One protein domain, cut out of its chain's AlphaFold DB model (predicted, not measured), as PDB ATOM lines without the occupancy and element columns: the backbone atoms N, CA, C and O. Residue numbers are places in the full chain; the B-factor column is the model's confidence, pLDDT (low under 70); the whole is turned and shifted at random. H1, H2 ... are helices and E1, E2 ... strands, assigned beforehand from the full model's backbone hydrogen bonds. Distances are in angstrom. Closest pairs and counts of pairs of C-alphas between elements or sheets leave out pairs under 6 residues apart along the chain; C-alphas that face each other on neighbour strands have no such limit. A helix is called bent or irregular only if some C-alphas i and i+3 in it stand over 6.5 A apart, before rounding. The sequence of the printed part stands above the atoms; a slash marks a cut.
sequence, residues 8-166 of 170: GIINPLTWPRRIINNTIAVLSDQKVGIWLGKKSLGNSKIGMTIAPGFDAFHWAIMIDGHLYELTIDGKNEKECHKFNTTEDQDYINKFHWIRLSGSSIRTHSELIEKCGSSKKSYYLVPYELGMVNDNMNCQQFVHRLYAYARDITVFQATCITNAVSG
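AT A GLANCE: This is residues 8 to 166 of the 170 residues of the protein "Hypothetical protein" of Rotaria magnacalcarata (UniProt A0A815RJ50). A strongly twisted sheet of five strands has H5 packed along one face, over E3 and E4, and H3 on the same face, over E4 and E5. H6 folds back on H5 and reaches E1 and E6 with its last turns, H1 packs on edge strand E6 with its residues 18 to 26, and the short H2 sits by E4; E2 and H4 lie off the sheet. The printed part has 159 residues, with six named helices and six named strands in the order H1 E1 E2 E3 E4 E5 H2 E6 H3 H4 H5 H6; the class is mixed, helices and strands. The sheet's order is E5 E4 E3 E1 E6, all antiparallel. The whole is compact, with a radius of gyration of the C-alphas of 15.1 A, and its outline is rounded, with spans of 41 by 34 by 32 A.

HOW THE PARTS SIT: Start at H1, residues 12 to 27: it only grazes the sheet with its residues 18 to 26, and its closest C-alphas to E6, residues 96 to 99, are those of Asn 21 and Ile 98, 6.0 A apart. Next comes E1, residues 34 to 40, antiparallel to E6, where N 36 and O 98 are 2.8 A apart, within hydrogen-bond range. E2, residues 49 to 51, pairs with no named strand, but a short antiparallel pairing joins it to residues 54 to 55. E3, residues 57 to 63, is antiparallel to E1, with N 37 and O 60 2.8 A apart. E4, residues 66 to 71, forms a hairpin with E3, with N 68 and O 61 2.8 A apart. E5, residues 82 to 86, forms a hairpin with E4, with N 82 and O 71 2.7 A apart; E3, E4 and E5 are a meander, each strand the antiparallel neighbour of the one before. H2, residues 89 to 92, only grazes the sheet. H3, residues 108 to 116, has a height over the sheet of 9.2 A and runs along the strands over E4 and, only just, with 3 C-alphas, over E5. Further on, H5, residues 138 to 150, is on the same face at a height of 8.5 A, over E3 and only just, with 3 C-alphas, over E4; H3, H5 and the sheet make two layers, helices on one face of a sheet. H5 is the hub, touching three other helices. With residues 145 to 149 alone it only just touches H3, with 3 pairs of C-alphas within 8 A, the closest being Leu 111 and Ala 149, 7.3 A. With residues 139 to 140 alone it only just touches H4, residues 127 to 130, again with 3 pairs, the closest C-alphas being those of Tyr 127 and Gln 140, 7.0 A. With residues 143 to 147 alone it touches H6, residues 154 to 165, at a steep tilt of 66 degrees, opposite ways; the closest C-alphas are those of Ala 147 and Val 154, 5.2 A. H6 only grazes the sheet, with its residues 161 to 165, and is near H1. In H3, H5 and H6 every O i to N i+4 pair is within hydrogen-bond range, in H1 10 of 12 are, and H2 and H4 are too short for such a pair.

IN THESE COORDINATES: Find C-alpha 12 at (156.566, 178.834, 52.267); from there H1, 23.3 A long, runs to C-alpha 27, and it is irregular, with C-alphas 13 and 16 7.3 A apart. E1 measures 20.4 A, E2 5.8 A, E3 19.4 A, E4 15.3 A, E5 12.9 A and E6 10.3 A. H2 measures 4.8 A, H3 12.3 A and H4 5.3 A. H5 begins at C-alpha 138, at (154.111, 202.852, 67.043), and is 18.3 A long. H6, 15.8 A long, ends at C-alpha 165, at (154.022, 189.618, 63.545).

THE WHOLE: The two C-alphas farthest apart are those of Pro 12 and Ser 117, 42.9 A. The printed part has no cut, and no link is long. Look in the B-factor column for a mean pLDDT of 76.2 over the printed part; among the stretches under 70 are residues 8 to 15, 41 to 56, 72 to 81 and 117 to 135.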
ATOM      1  N   GLY A   8     157.154 188.585  52.498       52.34
ATOM      2  CA  GLY A   8     157.120 187.377  53.316       52.34
ATOM      3  C   GLY A   8     155.991 186.401  52.949       52.34
ATOM      4  O   GLY A   8     156.053 185.240  53.350       52.34
ATOM      5  N   ILE A   9     154.990 186.815  52.153       52.22
ATOM      6  CA  ILE A   9     153.977 185.928  51.544       52.22
ATOM      7  C   ILE A   9     154.632 184.929  50.589       52.22
ATOM      8  O   ILE A   9     154.044 183.897  50.313       52.22
ATOM      9  N   ILE A  10     155.848 185.168  50.102       57.66
ATOM     10  CA  ILE A  10     156.532 184.226  49.207       57.66
ATOM     11  C   ILE A  10     157.293 183.153  50.009       57.66
ATOM     12  O   ILE A  10     157.643 182.120  49.450       57.66
ATOM     13  N   ASN A  11     157.500 183.332  51.323       61.47
ATOM     14  CA  ASN A  11     158.206 182.356  52.156       61.47
ATOM     15  C   ASN A  11     157.276 181.191  52.572       61.47
ATOM     16  O   ASN A  11     156.444 181.383  53.474       61.47
ATOM     17  N   PRO A  12     157.448 179.974  52.008       66.81
ATOM     18  CA  PRO A  12     156.566 178.834  52.267       66.81
ATOM     19  C   PRO A  12     156.585 178.388  53.733       66.81
ATOM     20  O   PRO A  12     155.590 177.874  54.239       66.81
ATOM     21  N   LEU A  13     157.688 178.637  54.452       64.25
ATOM     22  CA  LEU A  13     157.835 178.277  55.866       64.25
ATOM     23  C   LEU A  13     156.899 179.083  56.775       64.25
ATOM     24  O   LEU A  13     156.567 178.646  57.875       64.25
ATOM     25  N   THR A  14     156.440 180.252  56.321       63.59
ATOM     26  CA  THR A  14     155.540 181.112  57.102       63.59
ATOM     27  C   THR A  14     154.061 180.893  56.772       63.59
ATOM     28  O   THR A  14     153.194 181.378  57.503       63.59
ATOM     29  N   TRP A  15     153.746 180.138  55.710       68.19
ATOM     30  CA  TRP A  15     152.375 179.944  55.221       68.19
ATOM     31  C   TRP A  15     151.438 179.273  56.224       68.19
ATOM     32  O   TRP A  15     150.352 179.819  56.431       68.19
ATOM     33  N   PRO A  16     151.810 178.164  56.900       72.56
ATOM     34  CA  PRO A  16     150.901 177.516  57.843       72.56
ATOM     35  C   PRO A  16     150.476 178.461  58.972       72.56
ATOM     36  O   PRO A  16     149.292 178.576  59.281       72.56
ATOM     37  N   ARG A  17     151.428 179.225  59.526       69.00
ATOM     38  CA  ARG A  17     151.155 180.229  60.566       69.00
ATOM     39  C   ARG A  17     150.235 181.340  60.052       69.00
ATOM     40  O   ARG A  17     149.313 181.729  60.762       69.00
ATOM     41  N   ARG A  18     150.449 181.837  58.829       66.38
ATOM     42  CA  ARG A  18     149.598 182.874  58.214       66.38
ATOM     43  C   ARG A  18     148.168 182.390  57.994       66.38
ATOM     44  O   ARG A  18     147.239 183.124  58.314       66.38
ATOM     45  N   ILE A  19     147.986 181.171  57.481       71.12
ATOM     46  CA  ILE A  19     146.657 180.578  57.276       71.12
ATOM     47  C   ILE A  19     145.919 180.502  58.612       71.12
ATOM     48  O   ILE A  19     144.810 181.011  58.715       71.12
ATOM     49  N   ILE A  20     146.570 179.966  59.648       73.19
ATOM     50  CA  ILE A  20     145.987 179.866  60.991       73.19
ATOM     51  C   ILE A  20     145.600 181.250  61.525       73.19
ATOM     52  O   ILE A  20     144.468 181.442  61.960       73.19
ATOM     53  N   ASN A  21     146.499 182.232  61.443       70.25
ATOM     54  CA  ASN A  21     146.235 183.589  61.926       70.25
ATOM     55  C   ASN A  21     145.083 184.266  61.169       70.25
ATOM     56  O   ASN A  21     144.235 184.890  61.800       70.25
ATOM     57  N   ASN A  22     145.015 184.103  59.844       68.88
ATOM     58  CA  ASN A  22     143.920 184.622  59.023       68.88
ATOM     59  C   ASN A  22     142.589 183.962  59.380       68.88
ATOM     60  O   ASN A  22     141.584 184.650  59.536       68.88
ATOM     61  N   THR A  23     142.575 182.637  59.533       72.06
ATOM     62  CA  THR A  23     141.380 181.896  59.934       72.06
ATOM     63  C   THR A  23     140.900 182.344  61.313       72.06
ATOM     64  O   THR A  23     139.718 182.630  61.476       72.06
ATOM     65  N   ILE A  24     141.808 182.491  62.283       73.56
ATOM     66  CA  ILE A  24     141.479 183.010  63.616       73.56
ATOM     67  C   ILE A  24     140.921 184.431  63.510       73.56
ATOM     68  O   ILE A  24     139.879 184.705  64.091       73.56
ATOM     69  N   ALA A  25     141.559 185.326  62.756       69.38
ATOM     70  CA  ALA A  25     141.116 186.713  62.635       69.38
ATOM     71  C   ALA A  25     139.729 186.858  61.988       69.38
ATOM     72  O   ALA A  25     138.989 187.767  62.351       69.38
ATOM     73  N   VAL A  26     139.375 185.974  61.049       71.56
ATOM     74  CA  VAL A  26     138.059 185.963  60.385       71.56
ATOM     75  C   VAL A  26     136.972 185.364  61.276       71.56
ATOM     76  O   VAL A  26     135.835 185.821  61.239       71.56
ATOM     77  N   LEU A  27     137.301 184.326  62.048       72.88
ATOM     78  CA  LEU A  27     136.318 183.577  62.837       72.88
ATOM     79  C   LEU A  27     136.148 184.090  64.271       72.88
ATOM     80  O   LEU A  27     135.188 183.712  64.936       72.88
ATOM     81  N   SER A  28     137.076 184.904  64.771       73.81
ATOM     82  CA  SER A  28     137.051 185.354  66.163       73.81
ATOM     83  C   SER A  28     136.355 186.693  66.317       73.81
ATOM     84  O   SER A  28     136.579 187.620  65.538       73.81
ATOM     85  N   ASP A  29     135.600 186.825  67.403       80.12
ATOM     86  CA  ASP A  29     135.087 188.116  67.833       80.12
ATOM     87  C   ASP A  29     136.242 189.010  68.315       80.12
ATOM     88  O   ASP A  29     136.903 188.748  69.326       80.12
ATOM     89  N   GLN A  30     136.488 190.081  67.564       82.50
ATOM     90  CA  GLN A  30     137.504 191.084  67.868       82.50
ATOM     91  C   GLN A  30     137.197 191.885  69.144       82.50
ATOM     92  O   GLN A  30     138.093 192.533  69.687       82.50
ATOM     93  N   LYS A  31     135.973 191.773  69.680       87.44
ATOM     94  CA  LYS A  31     135.560 192.384  70.950       87.44
ATOM     95  C   LYS A  31     136.190 191.757  72.187       87.44
ATOM     96  O   LYS A  31     136.083 192.339  73.257       87.44
ATOM     97  N   VAL A  32     136.832 190.590  72.081       89.12
ATOM     98  CA  VAL A  32     137.397 189.896  73.249       89.12
ATOM     99  C   VAL A  32     138.897 189.678  73.099       89.12
ATOM    100  O   VAL A  32     139.361 189.111  72.111       89.12
ATOM    101  N   GLY A  33     139.653 190.058  74.130       93.25
ATOM    102  CA  GLY A  33     141.096 189.941  74.354       93.25
ATOM    103  C   GLY A  33     141.975 190.845  73.492       93.25
ATOM    104  O   GLY A  33     141.539 191.892  73.031       93.25
ATOM    105  N   ILE A  34     143.235 190.449  73.288       95.88
ATOM    106  CA  ILE A  34     144.275 191.315  72.725       95.88
ATOM    107  C   ILE A  34     144.628 190.954  71.274       95.88
ATOM    108  O   ILE A  34     144.923 189.804  70.949       95.88
ATOM    109  N   TRP A  35     144.669 191.956  70.403       95.00
ATOM    110  CA  TRP A  35     144.956 191.842  68.978       95.00
ATOM    111  C   TRP A  35     146.050 192.822  68.554       95.00
ATOM    112  O   TRP A  35     146.033 193.990  68.935       95.00
ATOM    113  N   LEU A  36     146.984 192.359  67.730       93.62
ATOM    114  CA  LEU A  36     147.986 193.183  67.060       93.62
ATOM    115  C   LEU A  36     147.481 193.553  65.666       93.62
ATOM    116  O   LEU A  36     147.207 192.665  64.863       93.62
ATOM    117  N   GLY A  37     147.386 194.845  65.372       91.44
ATOM    118  CA  GLY A  37     146.964 195.365  64.076       91.44
ATOM    119  C   GLY A  37     148.142 195.909  63.286       91.44
ATOM    120  O   GLY A  37     148.920 196.709  63.805       91.44
ATOM    121  N   LYS A  38     148.247 195.533  62.010       87.75
ATOM    122  CA  LYS A  38     149.193 196.129  61.056       87.75
ATOM    123  C   LYS A  38     148.458 196.744  59.874       87.75
ATOM    124  O   LYS A  38     147.607 196.093  59.273       87.75
ATOM    125  N   LYS A  39     148.825 197.961  59.476       83.94
ATOM    126  CA  LYS A  39     148.416 198.547  58.189       83.94
ATOM    127  C   LYS A  39     149.587 199.251  57.518       83.94
ATOM    128  O   LYS A  39     150.540 199.645  58.187       83.94
ATOM    129  N   SER A  40     149.545 199.387  56.198       74.81
ATOM    130  CA  SER A  40     150.576 200.127  55.472       74.81
ATOM    131  C   SER A  40     150.552 201.618  55.835       74.81
ATOM    132  O   SER A  40     149.506 202.184  56.158       74.81
ATOM    133  N   LEU A  41     151.728 202.250  55.816       68.44
ATOM    134  CA  LEU A  41     151.862 203.699  55.964       68.44
ATOM    135  C   LEU A  41     151.437 204.391  54.652       68.44
ATOM    136  O   LEU A  41     151.984 204.116  53.584       68.44
ATOM    137  N   GLY A  42     150.450 205.291  54.729       61.50
ATOM    138  CA  GLY A  42     149.936 206.063  53.587       61.50
ATOM    139  C   GLY A  42     149.065 205.268  52.599       61.50
ATOM    140  O   GLY A  42     148.521 204.218  52.921       61.50
ATOM    141  N   ASN A  43     148.931 205.775  51.364       50.72
ATOM    142  CA  ASN A  43     148.196 205.113  50.270       50.72
ATOM    143  C   ASN A  43     148.974 203.951  49.616       50.72
ATOM    144  O   ASN A  43     148.504 203.368  48.634       50.72
ATOM    145  N   SER A  44     150.163 203.610  50.122       48.19
ATOM    146  CA  SER A  44     150.919 202.476  49.598       48.19
ATOM    147  C   SER A  44     150.222 201.170  49.979       48.19
ATOM    148  O   SER A  44     149.939 200.923  51.147       48.19
ATOM    149  N   LYS A  45     149.947 200.305  48.997       46.66
ATOM    150  CA  LYS A  45     149.427 198.936  49.211       46.66
ATOM    151  C   LYS A  45     150.534 197.922  49.532       46.66
ATOM    152  O   LYS A  45     150.261 196.735  49.693       46.66
ATOM    153  N   ILE A  46     151.777 198.395  49.584       48.22
ATOM    154  CA  ILE A  46     152.984 197.603  49.791       48.22
ATOM    155  C   ILE A  46     153.632 198.148  51.058       48.22
ATOM    156  O   ILE A  46     154.073 199.299  51.084       48.22
ATOM    157  N   GLY A  47     153.644 197.346  52.118       50.94
ATOM    158  CA  GLY A  47     154.539 197.585  53.241       50.94
ATOM    159  C   GLY A  47     155.698 196.607  53.138       50.94
ATOM    160  O   GLY A  47     155.513 195.440  52.797       50.94
ATOM    161  N   MET A  48     156.901 197.114  53.364       51.19
ATOM    162  CA  MET A  48     158.116 196.318  53.363       51.19
ATOM    163  C   MET A  48     158.612 196.193  54.797       51.19
ATOM    164  O   MET A  48     158.780 197.198  55.490       51.19
ATOM    165  N   THR A  49     158.894 194.968  55.227       54.31
ATOM    166  CA  THR A  49     159.813 194.748  56.342       54.31
ATOM    167  C   THR A  49     161.214 195.042  55.815       54.31
ATOM    168  O   THR A  49     161.711 194.323  54.951       54.31
ATOM    169  N   ILE A  50     161.804 196.162  56.242       54.25
ATOM    170  CA  ILE A  50     163.059 196.683  55.669       54.25
ATOM    171  C   ILE A  50     164.272 196.024  56.342       54.25
ATOM    172  O   ILE A  50     165.297 195.825  55.697       54.25
ATOM    173  N   ALA A  51     164.155 195.659  57.622       48.16
ATOM    174  CA  ALA A  51     165.186 194.958  58.385       48.16
ATOM    175  C   ALA A  51     164.551 194.134  59.528       48.16
ATOM    176  O   ALA A  51     163.397 194.390  59.890       48.16
ATOM    177  N   PRO A  52     165.267 193.161  60.128       48.00
ATOM    178  CA  PRO A  52     164.799 192.458  61.321       48.00
ATOM    179  C   PRO A  52     164.382 193.447  62.416       48.00
ATOM    180  O   PRO A  52     165.142 194.333  62.789       48.00
ATOM    181  N   GLY A  53     163.146 193.334  62.903       49.88
ATOM    182  CA  GLY A  53     162.615 194.252  63.917       49.88
ATOM    183  C   GLY A  53     162.260 195.666  63.428       49.88
ATOM    184  O   GLY A  53     161.781 196.457  64.236       49.88
ATOM    185  N   PHE A  54     162.420 195.984  62.136       57.00
ATOM    186  CA  PHE A  54     161.984 197.254  61.550       57.00
ATOM    187  C   PHE A  54     161.043 197.035  60.362       57.00
ATOM    188  O   PHE A  54     161.441 196.693  59.245       57.00
ATOM    189  N   ASP A  55     159.762 197.258  60.635       64.62
ATOM    190  CA  ASP A  55     158.674 197.074  59.685       64.62
ATOM    191  C   ASP A  55     158.100 198.438  59.272       64.62
ATOM    192  O   ASP A  55     157.714 199.219  60.143       64.62
ATOM    193  N   ALA A  56     158.009 198.748  57.971       67.75
ATOM    194  CA  ALA A  56     157.435 200.010  57.473       67.75
ATOM    195  C   ALA A  56     155.892 200.014  57.521       67.75
ATOM    196  O   ALA A  56     155.210 200.532  56.632       67.75
ATOM    197  N   PHE A  57     155.333 199.400  58.560       77.19
ATOM    198  CA  PHE A  57     153.905 199.336  58.821       77.19
ATOM    199  C   PHE A  57     153.574 200.147  60.059       77.19
ATOM    200  O   PHE A  57     154.330 200.195  61.030       77.19
ATOM    201  N   HIS A  58     152.384 200.727  60.042       85.31
ATOM    202  CA  HIS A  58     151.794 201.310  61.226       85.31
ATOM    203  C   HIS A  58     151.184 200.209  62.090       85.31
ATOM    204  O   HIS A  58     150.375 199.407  61.612       85.31
ATOM    205  N   TRP A  59     151.604 200.168  63.352       89.56
ATOM    206  CA  TRP A  59     151.149 199.191  64.331       89.56
ATOM    207  C   TRP A  59     150.101 199.810  65.253       89.56
ATOM    208  O   TRP A  59     150.249 200.941  65.717       89.56
ATOM    209  N   ALA A  60     149.064 199.034  65.538       93.00
ATOM    210  CA  ALA A  60     148.056 199.323  66.546       93.00
ATOM    211  C   ALA A  60     147.851 198.087  67.424       93.00
ATOM    212  O   ALA A  60     148.199 196.967  67.043       93.00
ATOM    213  N   ILE A  61     147.273 198.283  68.602       95.25
ATOM    214  CA  ILE A  61     146.837 197.189  69.464       95.25
ATOM    215  C   ILE A  61     145.365 197.384  69.773       95.25
ATOM    216  O   ILE A  61     144.928 198.503  70.013       95.25
ATOM    217  N   MET A  62     144.597 196.308  69.740       96.00
ATOM    218  CA  MET A  62     143.202 196.316  70.152       96.00
ATOM    219  C   MET A  62     143.046 195.412  71.365       96.00
ATOM    220  O   MET A  62     143.564 194.298  71.378       96.00
ATOM    221  N   ILE A  63     142.389 195.916  72.402       96.12
ATOM    222  CA  ILE A  63     142.171 195.212  73.665       96.12
ATOM    223  C   ILE A  63     140.685 195.301  73.971       96.12
ATOM    224  O   ILE A  63     140.164 196.403  74.134       96.12
ATOM    225  N   ASP A  64     140.030 194.142  74.011       94.31
ATOM    226  CA  ASP A  64     138.610 193.993  74.336       94.31
ATOM    227  C   ASP A  64     137.713 194.929  73.498       94.31
ATOM    228  O   ASP A  64     136.849 195.630  74.009       94.31
ATOM    229  N   GLY A  65     137.963 194.973  72.181       91.81
ATOM    230  CA  GLY A  65     137.189 195.765  71.217       91.81
ATOM    231  C   GLY A  65     137.605 197.230  71.061       91.81
ATOM    232  O   GLY A  65     137.167 197.872  70.109       91.81
ATOM    233  N   HIS A  66     138.489 197.748  71.916       95.25
ATOM    234  CA  HIS A  66     138.990 199.120  71.807       95.25
ATOM    235  C   HIS A  66     140.339 199.143  71.091       95.25
ATOM    236  O   HIS A  66     141.269 198.446  71.500       95.25
ATOM    237  N   LEU A  67     140.473 199.954  70.042       94.44
ATOM    238  CA  LEU A  67     141.740 200.176  69.347       94.44
ATOM    239  C   LEU A  67     142.558 201.254  70.060       94.44
ATOM    240  O   LEU A  67     142.014 202.272  70.481       94.44
ATOM    241  N   TYR A  68     143.872 201.056  70.131       94.06
ATOM    242  CA  TYR A  68     144.861 201.990  70.663       94.06
ATOM    243  C   TYR A  68     146.012 202.123  69.662       94.06
ATOM    244  O   TYR A  68     146.589 201.126  69.214       94.06
ATOM    245  N   GLU A  69     146.385 203.352  69.324       90.81
ATOM    246  CA  GLU A  69     147.472 203.612  68.381       90.81
ATOM    247  C   GLU A  69     148.156 204.967  68.606       90.81
ATOM    248  O   GLU A  69     147.667 205.829  69.338       90.81
ATOM    249  N   LEU A  70     149.277 205.161  67.908       85.94
ATOM    250  CA  LEU A  70     149.974 206.443  67.805       85.94
ATOM    251  C   LEU A  70     149.828 207.055  66.412       85.94
ATOM    252  O   LEU A  70     150.552 206.688  65.487       85.94
ATOM    253  N   THR A  71     148.933 208.022  66.256       76.19
ATOM    254  CA  THR A  71     148.699 208.711  64.977       76.19
ATOM    255  C   THR A  71     149.576 209.946  64.828       76.19
ATOM    256  O   THR A  71     149.761 210.668  65.798       76.19
ATOM    257  N   ILE A  72     150.057 210.245  63.622       67.50
ATOM    258  CA  ILE A  72     150.711 211.532  63.320       67.50
ATOM    259  C   ILE A  72     149.624 212.611  63.204       67.50
ATOM    260  O   ILE A  72     148.619 212.383  62.527       67.50
ATOM    261  N   ASP A  73     149.801 213.765  63.854       59.19
ATOM    262  CA  ASP A  73     148.911 214.911  63.649       59.19
ATOM    263  C   ASP A  73     149.193 215.522  62.267       59.19
ATOM    264  O   ASP A  73     150.308 215.954  61.971       59.19
ATOM    265  N   GLY A  74     148.187 215.537  61.389       48.25
ATOM    266  CA  GLY A  74     148.327 215.918  59.977       48.25
ATOM    267  C   GLY A  74     148.737 217.374  59.729       48.25
ATOM    268  O   GLY A  74     148.874 217.771  58.576       48.25
ATOM    269  N   LYS A  75     148.915 218.182  60.781       49.28
ATOM    270  CA  LYS A  75     149.345 219.582  60.681       49.28
ATOM    271  C   LYS A  75     150.860 219.772  60.720       49.28
ATOM    272  O   LYS A  75     151.321 220.774  60.187       49.28
ATOM    273  N   ASN A  76     151.622 218.836  61.292       45.00
ATOM    274  CA  ASN A  76     153.082 218.897  61.352       45.00
ATOM    275  C   ASN A  76     153.666 217.485  61.230       45.00
ATOM    276  O   ASN A  76     153.739 216.748  62.206       45.00
ATOM    277  N   GLU A  77     154.187 217.128  60.051       47.75
ATOM    278  CA  GLU A  77     154.866 215.836  59.813       47.75
ATOM    279  C   GLU A  77     156.088 215.600  60.729       47.75
ATOM    280  O   GLU A  77     156.610 214.489  60.806       47.75
ATOM    281  N   LYS A  78     156.550 216.647  61.426       44.16
ATOM    282  CA  LYS A  78     157.699 216.627  62.338       44.16
ATOM    283  C   LYS A  78     157.332 216.652  63.825       44.16
ATOM    284  O   LYS A  78     158.243 216.525  64.641       44.16
ATOM    285  N   GLU A  79     156.058 216.803  64.196       45.06
ATOM    286  CA  GLU A  79     155.662 216.941  65.604       45.06
ATOM    287  C   GLU A  79     154.725 215.830  66.084       45.06
ATOM    288  O   GLU A  79     153.684 215.552  65.497       45.06
ATOM    289  N   CYS A  80     155.171 215.215  67.184       51.25
ATOM    290  CA  CYS A  80     154.482 214.373  68.157       51.25
ATOM    291  C   CYS A  80     153.274 213.581  67.652       51.25
ATOM    292  O   CYS A  80     152.157 214.091  67.565       51.25
ATOM    293  N   HIS A  81     153.471 212.270  67.471       62.84
ATOM    294  CA  HIS A  81     152.333 211.367  67.347       62.84
ATOM    295  C   HIS A  81     151.415 211.528  68.569       62.84
ATOM    296  O   HIS A  81     151.870 211.531  69.711       62.84
ATOM    297  N   LYS A  82     150.115 211.656  68.339       73.50
ATOM    298  CA  LYS A  82     149.102 211.696  69.387       73.50
ATOM    299  C   LYS A  82     148.613 210.279  69.656       73.50
ATOM    300  O   LYS A  82     148.373 209.506  68.727       73.50
ATOM    301  N   PHE A  83     148.442 209.948  70.932       84.12
ATOM    302  CA  PHE A  83     147.682 208.768  71.316       84.12
ATOM    303  C   PHE A  83     146.234 208.915  70.837       84.12
ATOM    304  O   PHE A  83     145.580 209.923  71.115       84.12
ATOM    305  N   ASN A  84     145.753 207.903  70.128       86.69
ATOM    306  CA  ASN A  84     144.379 207.808  69.671       86.69
ATOM    307  C   ASN A  84     143.765 206.488  70.143       86.69
ATOM    308  O   ASN A  84     144.430 205.446  70.143       86.69
ATOM    309  N   THR A  85     142.483 206.536  70.500       91.06
ATOM    310  CA  THR A  85     141.670 205.351  70.765       91.06
ATOM    311  C   THR A  85     140.330 205.460  70.050       91.06
ATOM    312  O   THR A  85     139.799 206.558  69.892       91.06
ATOM    313  N   THR A  86     139.817 204.339  69.545       90.25
ATOM    314  CA  THR A  86     138.560 204.305  68.792       90.25
ATOM    315  C   THR A  86     137.897 202.930  68.858       90.25
ATOM    316  O   THR A  86     138.569 201.911  69.024       90.25
ATOM    317  N   GLU A  87     136.580 202.919  68.686       91.12
ATOM    318  CA  GLU A  87     135.739 201.730  68.487       91.12
ATOM    319  C   GLU A  87     135.134 201.689  67.069       91.12
ATOM    320  O   GLU A  87     134.336 200.808  66.745       91.12
ATOM    321  N   ASP A  88     135.507 202.650  66.214       90.75
ATOM    322  CA  ASP A  88     135.030 202.754  64.837       90.75
ATOM    323  C   ASP A  88     135.465 201.535  64.014       90.75
ATOM    324  O   ASP A  88     136.636 201.376  63.651       90.75
ATOM    325  N   GLN A  89     134.492 200.687  63.682       86.94
ATOM    326  CA  GLN A  89     134.712 199.453  62.937       86.94
ATOM    327  C   GLN A  89     135.225 199.706  61.518       86.94
ATOM    328  O   GLN A  89     136.064 198.945  61.033       86.94
ATOM    329  N   ASP A  90     134.810 200.789  60.858       87.62
ATOM    330  CA  ASP A  90     135.290 201.108  59.510       87.62
ATOM    331  C   ASP A  90     136.780 201.452  59.522       87.62
ATOM    332  O   ASP A  90     137.521 201.149  58.578       87.62
ATOM    333  N   TYR A  91     137.248 202.059  60.611       87.50
ATOM    334  CA  TYR A  91     138.661 202.309  60.828       87.50
ATOM    335  C   TYR A  91     139.428 201.049  61.248       87.50
ATOM    336  O   TYR A  91     140.490 200.773  60.683       87.50
ATOM    337  N   ILE A  92     138.885 200.259  62.180       89.38
ATOM    338  CA  ILE A  92     139.475 198.994  62.655       89.38
ATOM    339  C   ILE A  92     139.679 198.016  61.489       89.38
ATOM    340  O   ILE A  92     140.747 197.413  61.367       89.38
ATOM    341  N   ASN A  93     138.727 197.934  60.558       87.06
ATOM    342  CA  ASN A  93     138.785 197.063  59.380       87.06
ATOM    343  C   ASN A  93     139.912 197.406  58.384       87.06
ATOM    344  O   ASN A  93     140.168 196.646  57.447       87.06
ATOM    345  N   LYS A  94     140.607 198.538  58.560       86.31
ATOM    346  CA  LYS A  94     141.780 198.907  57.744       86.31
ATOM    347  C   LYS A  94     143.046 198.155  58.152       86.31
ATOM    348  O   LYS A  94     144.022 198.178  57.401       86.31
ATOM    349  N   PHE A  95     143.054 197.535  59.325       87.19
ATOM    350  CA  PHE A  95     144.195 196.793  59.841       87.19
ATOM    351  C   PHE A  95     144.063 195.302  59.545       87.19
ATOM    352  O   PHE A  95     142.980 194.721  59.555       87.19
ATOM    353  N   HIS A  96     145.207 194.669  59.322       86.44
ATOM    354  CA  HIS A  96     145.338 193.232  59.407       86.44
ATOM    355  C   HIS A  96     145.570 192.843  60.869       86.44
ATOM    356  O   HIS A  96     146.593 193.214  61.450       86.44
ATOM    357  N   TRP A  97     144.608 192.131  61.456       88.56
ATOM    358  CA  TRP A  97     144.622 191.759  62.867       88.56
ATOM    359  C   TRP A  97     145.169 190.359  63.081       88.56
ATOM    360  O   TRP A  97     144.781 189.411  62.402       88.56
ATOM    361  N   ILE A  98     146.034 190.229  64.080       89.81
ATOM    362  CA  ILE A  98     146.587 188.957  64.519       89.81
ATOM    363  C   ILE A  98     146.353 188.816  66.016       89.81
ATOM    364  O   ILE A  98     146.641 189.726  66.796       89.81
ATOM    365  N   ARG A  99     145.825 187.665  66.429       90.81
ATOM    366  CA  ARG A  99     145.542 187.387  67.835       90.81
ATOM    367  C   ARG A  99     146.843 187.272  68.632       90.81
ATOM    368  O   ARG A  99     147.704 186.464  68.288       90.81
ATOM    369  N   LEU A 100     146.966 188.040  69.712       91.94
ATOM    370  CA  LEU A 100     148.010 187.830  70.713       91.94
ATOM    371  C   LEU A 100     147.522 186.824  71.762       91.94
ATOM    372  O   LEU A 100     146.322 186.635  71.960       91.94
ATOM    373  N   SER A 101     148.456 186.136  72.418       88.75
ATOM    374  CA  SER A 101     148.108 185.197  73.485       88.75
ATOM    375  C   SER A 101     147.550 185.942  74.700       88.75
ATOM    376  O   SER A 101     147.937 187.077  74.953       88.75
ATOM    377  N   GLY A 102     146.682 185.283  75.474       90.06
ATOM    378  CA  GLY A 102     146.122 185.762  76.748       90.06
ATOM    379  C   GLY A 102     145.150 186.947  76.670       90.06
ATOM    380  O   GLY A 102     144.676 187.320  75.598       90.06
ATOM    381  N   SER A 103     144.841 187.506  77.842       93.69
ATOM    382  CA  SER A 103     143.804 188.529  78.050       93.69
ATOM    383  C   SER A 103     144.345 189.678  78.891       93.69
ATOM    384  O   SER A 103     145.261 189.465  79.686       93.69
ATOM    385  N   SER A 104     143.788 190.878  78.726       95.62
ATOM    386  CA  SER A 104     144.159 192.023  79.558       95.62
ATOM    387  C   SER A 104     143.730 191.794  81.005       95.62
ATOM    388  O   SER A 104     142.627 191.317  81.257       95.62
ATOM    389  N   ILE A 105     144.598 192.151  81.950       96.88
ATOM    390  CA  ILE A 105     144.246 192.282  83.370       96.88
ATOM    391  C   ILE A 105     143.967 193.742  83.757       96.88
ATOM    392  O   ILE A 105     143.713 194.033  84.922       96.88
ATOM    393  N   ARG A 106     144.077 194.663  82.790       96.69
ATOM    394  CA  ARG A 106     143.826 196.099  82.942       96.69
ATOM    395  C   ARG A 106     142.504 196.462  82.286       96.69
ATOM    396  O   ARG A 106     142.192 195.966  81.202       96.69
ATOM    397  N   THR A 107     141.769 197.359  82.922       96.25
ATOM    398  CA  THR A 107     140.543 197.961  82.396       96.25
ATOM    399  C   THR A 107     140.845 198.976  81.293       96.25
ATOM    400  O   THR A 107     141.950 199.512  81.200       96.25
ATOM    401  N   HIS A 108     139.840 199.295  80.472       94.44
ATOM    402  CA  HIS A 108     139.949 200.332  79.442       94.44
ATOM    403  C   HIS A 108     140.419 201.685  80.012       94.44
ATOM    404  O   HIS A 108     141.319 202.314  79.457       94.44
ATOM    405  N   SER A 109     139.877 202.096  81.162       94.19
ATOM    406  CA  SER A 109     140.247 203.354  81.818       94.19
ATOM    407  C   SER A 109     141.717 203.384  82.252       94.19
ATOM    408  O   SER A 109     142.402 204.371  81.988       94.19
ATOM    409  N   GLU A 110     142.232 202.297  82.840       95.00
ATOM    410  CA  GLU A 110     143.657 202.181  83.204       95.00
ATOM    411  C   GLU A 110     144.566 202.252  81.969       95.00
ATOM    412  O   GLU A 110     145.641 202.854  82.006       95.00
ATOM    413  N   LEU A 111     144.140 201.654  80.851       93.88
ATOM    414  CA  LEU A 111     144.882 201.694  79.591       93.88
ATOM    415  C   LEU A 111     144.933 203.119  79.021       93.88
ATOM    416  O   LEU A 111     146.011 203.577  78.638       93.88
ATOM    417  N   ILE A 112     143.810 203.848  79.020       91.25
ATOM    418  CA  ILE A 112     143.769 205.261  78.612       91.25
ATOM    419  C   ILE A 112     144.679 206.110  79.498       91.25
ATOM    420  O   ILE A 112     145.475 206.893  78.979       91.25
ATOM    421  N   GLU A 113     144.596 205.952  80.819       90.19
ATOM    422  CA  GLU A 113     145.426 206.702  81.764       90.19
ATOM    423  C   GLU A 113     146.920 206.428  81.529       90.19
ATOM    424  O   GLU A 113     147.747 207.348  81.484       90.19
ATOM    425  N   LYS A 114     147.280 205.165  81.287       88.62
ATOM    426  CA  LYS A 114     148.653 204.781  80.956       88.62
ATOM    427  C   LYS A 114     149.146 205.443  79.669       88.62
ATOM    428  O   LYS A 114     150.299 205.871  79.612       88.62
ATOM    429  N   CYS A 115     148.300 205.528  78.646       85.12
ATOM    430  CA  CYS A 115     148.641 206.173  77.382       85.12
ATOM    431  C   CYS A 115     148.731 207.702  77.520       85.12
ATOM    432  O   CYS A 115     149.658 208.310  76.986       85.12
ATOM    433  N   GLY A 116     147.810 208.315  78.269       76.50
ATOM    434  CA  GLY A 116     147.747 209.762  78.489       76.50
ATOM    435  C   GLY A 116     148.832 210.307  79.424       76.50
ATOM    436  O   GLY A 116     149.251 211.451  79.272       76.50
ATOM    437  N   SER A 117     149.340 209.496  80.355       69.06
ATOM    438  CA  SER A 117     150.420 209.893  81.279       69.06
ATOM    439  C   SER A 117     151.813 209.920  80.635       69.06
ATOM    440  O   SER A 117     152.762 210.458  81.216       69.06
ATOM    441  N   SER A 118     151.968 209.370  79.427       66.06
ATOM    442  CA  SER A 118     153.244 209.360  78.719       66.06
ATOM    443  C   SER A 118     153.551 210.737  78.120       66.06
ATOM    444  O   SER A 118     153.054 211.092  77.056       66.06
ATOM    445  N   LYS A 119     154.440 211.489  78.783       56.53
ATOM    446  CA  LYS A 119     155.022 212.757  78.286       56.53
ATOM    447  C   LYS A 119     156.073 212.565  77.185       56.53
ATOM    448  O   LYS A 119     156.693 213.536  76.761       56.53
ATOM    449  N   LYS A 120     156.337 211.320  76.780       60.16
ATOM    450  CA  LYS A 120     157.357 211.001  75.782       60.16
ATOM    451  C   LYS A 120     156.907 211.498  74.420       60.16
ATOM    452  O   LYS A 120     155.822 211.151  73.960       60.16
ATOM    453  N   SER A 121     157.749 212.302  73.791       56.09
ATOM    454  CA  SER A 121     157.545 212.759  72.428       56.09
ATOM    455  C   SER A 121     157.584 211.553  71.495       56.09
ATOM    456  O   SER A 121     158.502 210.737  71.528       56.09
ATOM    457  N   TYR A 122     156.559 211.379  70.681       61.56
ATOM    458  CA  TYR A 122     156.477 210.222  69.805       61.56
ATOM    459  C   TYR A 122     157.132 210.556  68.467       61.56
ATOM    460  O   TYR A 122     156.846 211.613  67.908       61.56
ATOM    461  N   TYR A 123     158.005 209.681  67.963       56.03
ATOM    462  CA  TYR A 123     158.766 209.912  66.731       56.03
ATOM    463  C   TYR A 123     158.959 208.617  65.934       56.03
ATOM    464  O   TYR A 123     159.038 207.521  66.496       56.03
ATOM    465  N   LEU A 124     159.140 208.762  64.618       54.72
ATOM    466  CA  LEU A 124     159.613 207.719  63.704       54.72
ATOM    467  C   LEU A 124     161.106 207.433  63.942       54.72
ATOM    468  O   LEU A 124     161.968 207.829  63.164       54.72
ATOM    469  N   VAL A 125     161.424 206.770  65.050       54.75
ATOM    470  CA  VAL A 125     162.785 206.313  65.359       54.75
ATOM    471  C   VAL A 125     162.872 204.809  65.081       54.75
ATOM    472  O   VAL A 125     161.928 204.090  65.424       54.75
ATOM    473  N   PRO A 126     163.966 204.293  64.489       54.81
ATOM    474  CA  PRO A 126     164.213 202.853  64.428       54.81
ATOM    475  C   PRO A 126     164.106 202.214  65.818       54.81
ATOM    476  O   PRO A 126     164.498 202.824  66.814       54.81
ATOM    477  N   TYR A 127     163.566 200.994  65.895       53.62
ATOM    478  CA  TYR A 127     163.236 200.325  67.160       53.62
ATOM    479  C   TYR A 127     164.403 200.320  68.168       53.62
ATOM    480  O   TYR A 127     164.200 200.607  69.348       53.62
ATOM    481  N   GLU A 128     165.621 200.065  67.687       51.31
ATOM    482  CA  GLU A 128     166.855 200.014  68.481       51.31
ATOM    483  C   GLU A 128     167.240 201.385  69.055       51.31
ATOM    484  O   GLU A 128     167.620 201.499  70.218       51.31
ATOM    485  N   LEU A 129     167.063 202.450  68.269       44.88
ATOM    486  CA  LEU A 129     167.396 203.820  68.660       44.88
ATOM    487  C   LEU A 129     166.353 204.419  69.618       44.88
ATOM    488  O   LEU A 129     166.702 205.226  70.477       44.88
ATOM    489  N   GLY A 130     165.089 203.995  69.521       48.47
ATOM    490  CA  GLY A 130     164.024 204.448  70.422       48.47
ATOM    491  C   GLY A 130     164.056 203.802  71.819       48.47
ATOM    492  O   GLY A 130     163.369 204.248  72.731       48.47
ATOM    493  N   MET A 131     164.830 202.725  72.012       47.53
ATOM    494  CA  MET A 131     165.082 202.184  73.357       47.53
ATOM    495  C   MET A 131     166.119 203.011  74.127       47.53
ATOM    496  O   MET A 131     166.149 202.948  75.355       47.53
ATOM    497  N   VAL A 132     166.940 203.783  73.409       44.66
ATOM    498  CA  VAL A 132     168.044 204.594  73.946       44.66
ATOM    499  C   VAL A 132     167.634 206.058  74.159       44.66
ATOM    500  O   VAL A 132     168.296 206.772  74.906       44.66
ATOM    501  N   ASN A 133     166.536 206.518  73.552       52.66
ATOM    502  CA  ASN A 133     166.041 207.885  73.707       52.66
ATOM    503  C   ASN A 133     164.641 207.936  74.346       52.66
ATOM    504  O   ASN A 133     163.951 206.929  74.511       52.66
ATOM    505  N   ASP A 134     164.214 209.137  74.735       56.78
ATOM    506  CA  ASP A 134     162.883 209.364  75.307       56.78
ATOM    507  C   ASP A 134     161.755 209.350  74.275       56.78
ATOM    508  O   ASP A 134     160.609 209.633  74.621       56.78
ATOM    509  N   ASN A 135     162.051 208.964  73.035       65.81
ATOM    510  CA  ASN A 135     161.099 208.982  71.948       65.81
ATOM    511  C   ASN A 135     160.502 207.599  71.703       65.81
ATOM    512  O   ASN A 135     161.187 206.585  71.804       65.81
ATOM    513  N   MET A 136     159.213 207.550  71.363       76.38
ATOM    514  CA  MET A 136     158.511 206.283  71.148       76.38
ATOM    515  C   MET A 136     157.843 206.208  69.776       76.38
ATOM    516  O   MET A 136     157.100 207.110  69.395       76.38
ATOM    517  N   ASN A 137     158.071 205.108  69.057       79.69
ATOM    518  CA  ASN A 137     157.378 204.801  67.803       79.69
ATOM    519  C   ASN A 137     156.127 203.911  68.029       79.69
ATOM    520  O   ASN A 137     155.870 203.440  69.141       79.69
ATOM    521  N   CYS A 138     155.345 203.652  66.971       85.00
ATOM    522  CA  CYS A 138     154.111 202.852  67.043       85.00
ATOM    523  C   CYS A 138     154.333 201.392  67.490       85.00
ATOM    524  O   CYS A 138     153.529 200.859  68.251       85.00
ATOM    525  N   GLN A 139     155.441 200.758  67.100       86.25
ATOM    526  CA  GLN A 139     155.779 199.385  67.507       86.25
ATOM    527  C   GLN A 139     156.097 199.317  69.006       86.25
ATOM    528  O   GLN A 139     155.544 198.503  69.742       86.25
ATOM    529  N   GLN A 140     156.938 200.231  69.483       84.69
ATOM    530  CA  GLN A 140     157.305 200.346  70.891       84.69
ATOM    531  C   GLN A 140     156.100 200.669  71.769       84.69
ATOM    532  O   GLN A 140     155.982 200.121  72.865       84.69
ATOM    533  N   PHE A 141     155.188 201.515  71.287       88.69
ATOM    534  CA  PHE A 141     153.919 201.767  71.960       88.69
ATOM    535  C   PHE A 141     153.117 200.485  72.143       88.69
ATOM    536  O   PHE A 141     152.719 200.179  73.266       88.69
ATOM    537  N   VAL A 142     152.956 199.697  71.078       91.88
ATOM    538  CA  VAL A 142     152.254 198.414  71.148       91.88
ATOM    539  C   VAL A 142     152.936 197.457  72.127       91.88
ATOM    540  O   VAL A 142     152.253 196.868  72.961       91.88
ATOM    541  N   HIS A 143     154.268 197.338  72.104       91.25
ATOM    542  CA  HIS A 143     154.986 196.464  73.039       91.25
ATOM    543  C   HIS A 143     154.779 196.896  74.493       91.25
ATOM    544  O   HIS A 143     154.518 196.060  75.358       91.25
ATOM    545  N   ARG A 144     154.868 198.200  74.782       90.88
ATOM    546  CA  ARG A 144     154.695 198.725  76.142       90.88
ATOM    547  C   ARG A 144     153.258 198.610  76.634       90.88
ATOM    548  O   ARG A 144     153.057 198.261  77.795       90.88
ATOM    549  N   LEU A 145     152.276 198.886  75.777       93.38
ATOM    550  CA  LEU A 145     150.870 198.780  76.150       93.38
ATOM    551  C   LEU A 145     150.472 197.314  76.350       93.38
ATOM    552  O   LEU A 145     149.820 197.000  77.340       93.38
ATOM    553  N   TYR A 146     150.952 196.404  75.495       95.75
ATOM    554  CA  TYR A 146     150.775 194.964  75.686       95.75
ATOM    555  C   TYR A 146     151.415 194.467  76.987       95.75
ATOM    556  O   TYR A 146     150.780 193.738  77.746       95.75
ATOM    557  N   ALA A 147     152.649 194.896  77.273       94.50
ATOM    558  CA  ALA A 147     153.348 194.566  78.511       94.50
ATOM    559  C   ALA A 147     152.552 195.003  79.747       94.50
ATOM    560  O   ALA A 147     152.341 194.212  80.664       94.50
ATOM    561  N   TYR A 148     152.051 196.240  79.736       95.44
ATOM    562  CA  TYR A 148     151.250 196.793  80.824       95.44
ATOM    563  C   TYR A 148     149.894 196.089  80.984       95.44
ATOM    564  O   TYR A 148     149.505 195.761  82.107       95.44
ATOM    565  N   ALA A 149     149.208 195.805  79.874       96.88
ATOM    566  CA  ALA A 149     147.932 195.090  79.858       96.88
ATOM    567  C   ALA A 149     148.044 193.669  80.430       96.88
ATOM    568  O   ALA A 149     147.077 193.142  80.973       96.88
ATOM    569  N   ARG A 150     149.217 193.039  80.300       97.00
ATOM    570  CA  ARG A 150     149.470 191.645  80.695       97.00
ATOM    571  C   ARG A 150     150.288 191.468  81.965       97.00
ATOM    572  O   ARG A 150     150.438 190.328  82.392       97.00
ATOM    573  N   ASP A 151     150.811 192.553  82.525       96.38
ATOM    574  CA  ASP A 151     151.762 192.531  83.639       96.38
ATOM    575  C   ASP A 151     153.004 191.671  83.353       96.38
ATOM    576  O   ASP A 151     153.450 190.856  84.154       96.38
ATOM    577  N   ILE A 152     153.556 191.841  82.151       94.50
ATOM    578  CA  ILE A 152     154.793 191.184  81.713       94.50
ATOM    579  C   ILE A 152     155.861 192.230  81.406       94.50
ATOM    580  O   ILE A 152     155.585 193.423  81.265       94.50
ATOM    581  N   THR A 153     157.107 191.792  81.256       91.94
ATOM    582  CA  THR A 153     158.188 192.704  80.864       91.94
ATOM    583  C   THR A 153     158.015 193.182  79.417       91.94
ATOM    584  O   THR A 153     157.521 192.453  78.553       91.94
ATOM    585  N   VAL A 154     158.495 194.395  79.113       88.31
ATOM    586  CA  VAL A 154     158.508 194.922  77.732       88.31
ATOM    587  C   VAL A 154     159.294 194.000  76.798       88.31
ATOM    588  O   VAL A 154     158.894 193.808  75.658       88.31
ATOM    589  N   PHE A 155     160.364 193.366  77.287       86.06
ATOM    590  CA  PHE A 155     161.130 192.393  76.509       86.06
ATOM    591  C   PHE A 155     160.286 191.171  76.113       86.06
ATOM    592  O   PHE A 155     160.230 190.824  74.935       86.06
ATOM    593  N   GLN A 156     159.556 190.568  77.060       88.25
ATOM    594  CA  GLN A 156     158.632 189.467  76.758       88.25
ATOM    595  C   GLN A 156     157.551 189.896  75.761       88.25
ATOM    596  O   GLN A 156     157.265 189.167  74.811       88.25
ATOM    597  N   ALA A 157     156.984 191.092  75.939       90.62
ATOM    598  CA  ALA A 157     156.012 191.657  75.011       90.62
ATOM    599  C   ALA A 157     156.584 191.814  73.594       90.62
ATOM    600  O   ALA A 157     155.939 191.385  72.636       90.62
ATOM    601  N   THR A 158     157.800 192.349  73.454       87.62
ATOM    602  CA  THR A 158     158.521 192.451  72.177       87.62
ATOM    603  C   THR A 158     158.724 191.077  71.538       87.62
ATOM    604  O   THR A 158     158.442 190.907  70.356       87.62
ATOM    605  N   CYS A 159     159.178 190.072  72.292       84.50
ATOM    606  CA  CYS A 159     159.378 188.723  71.756       84.50
ATOM    607  C   CYS A 159     158.068 188.112  71.241       84.50
ATOM    608  O   CYS A 159     158.035 187.579  70.133       84.50
ATOM    609  N   ILE A 160     156.983 188.218  72.016       88.31
ATOM    610  CA  ILE A 160     155.667 187.681  71.640       88.31
ATOM    611  C   ILE A 160     155.140 188.386  70.389       88.31
ATOM    612  O   ILE A 160     154.759 187.733  69.419       88.31
ATOM    613  N   THR A 161     155.131 189.717  70.399       88.00
ATOM    614  CA  THR A 161     154.612 190.514  69.282       88.00
ATOM    615  C   THR A 161     155.435 190.297  68.016       88.00
ATOM    616  O   THR A 161     154.836 190.052  66.975       88.00
ATOM    617  N   ASN A 162     156.770 190.245  68.087       82.81
ATOM    618  CA  ASN A 162     157.620 189.925  66.933       82.81
ATOM    619  C   ASN A 162     157.431 188.490  66.414       82.81
ATOM    620  O   ASN A 162     157.460 188.261  65.203       82.81
ATOM    621  N   ALA A 163     157.197 187.517  67.302       80.31
ATOM    622  CA  ALA A 163     156.969 186.126  66.903       80.31
ATOM    623  C   ALA A 163     155.662 185.967  66.130       80.31
ATOM    624  O   ALA A 163     155.594 185.218  65.152       80.31
ATOM    625  N   VAL A 164     154.636 186.699  66.555       79.00
ATOM    626  CA  VAL A 164     153.312 186.684  65.937       79.00
ATOM    627  C   VAL A 164     153.275 187.536  64.666       79.00
ATOM    628  O   VAL A 164     152.634 187.151  63.690       79.00
ATOM    629  N   SER A 165     153.997 188.657  64.648       75.94
ATOM    630  CA  SER A 165     154.022 189.618  63.545       75.94
ATOM    631  C   SER A 165     154.777 189.133  62.304       75.94
ATOM    632  O   SER A 165     154.637 189.743  61.243       75.94
ATOM    633  N   GLY A 166     155.559 188.055  62.431       65.44
ATOM    634  CA  GLY A 166     156.354 187.493  61.340       65.44
ATOM    635  C   GLY A 166     157.636 188.268  61.037       65.44
ATOM    636  O   GLY A 166     158.265 187.993  60.025       65.44
TER     637      GLY A 166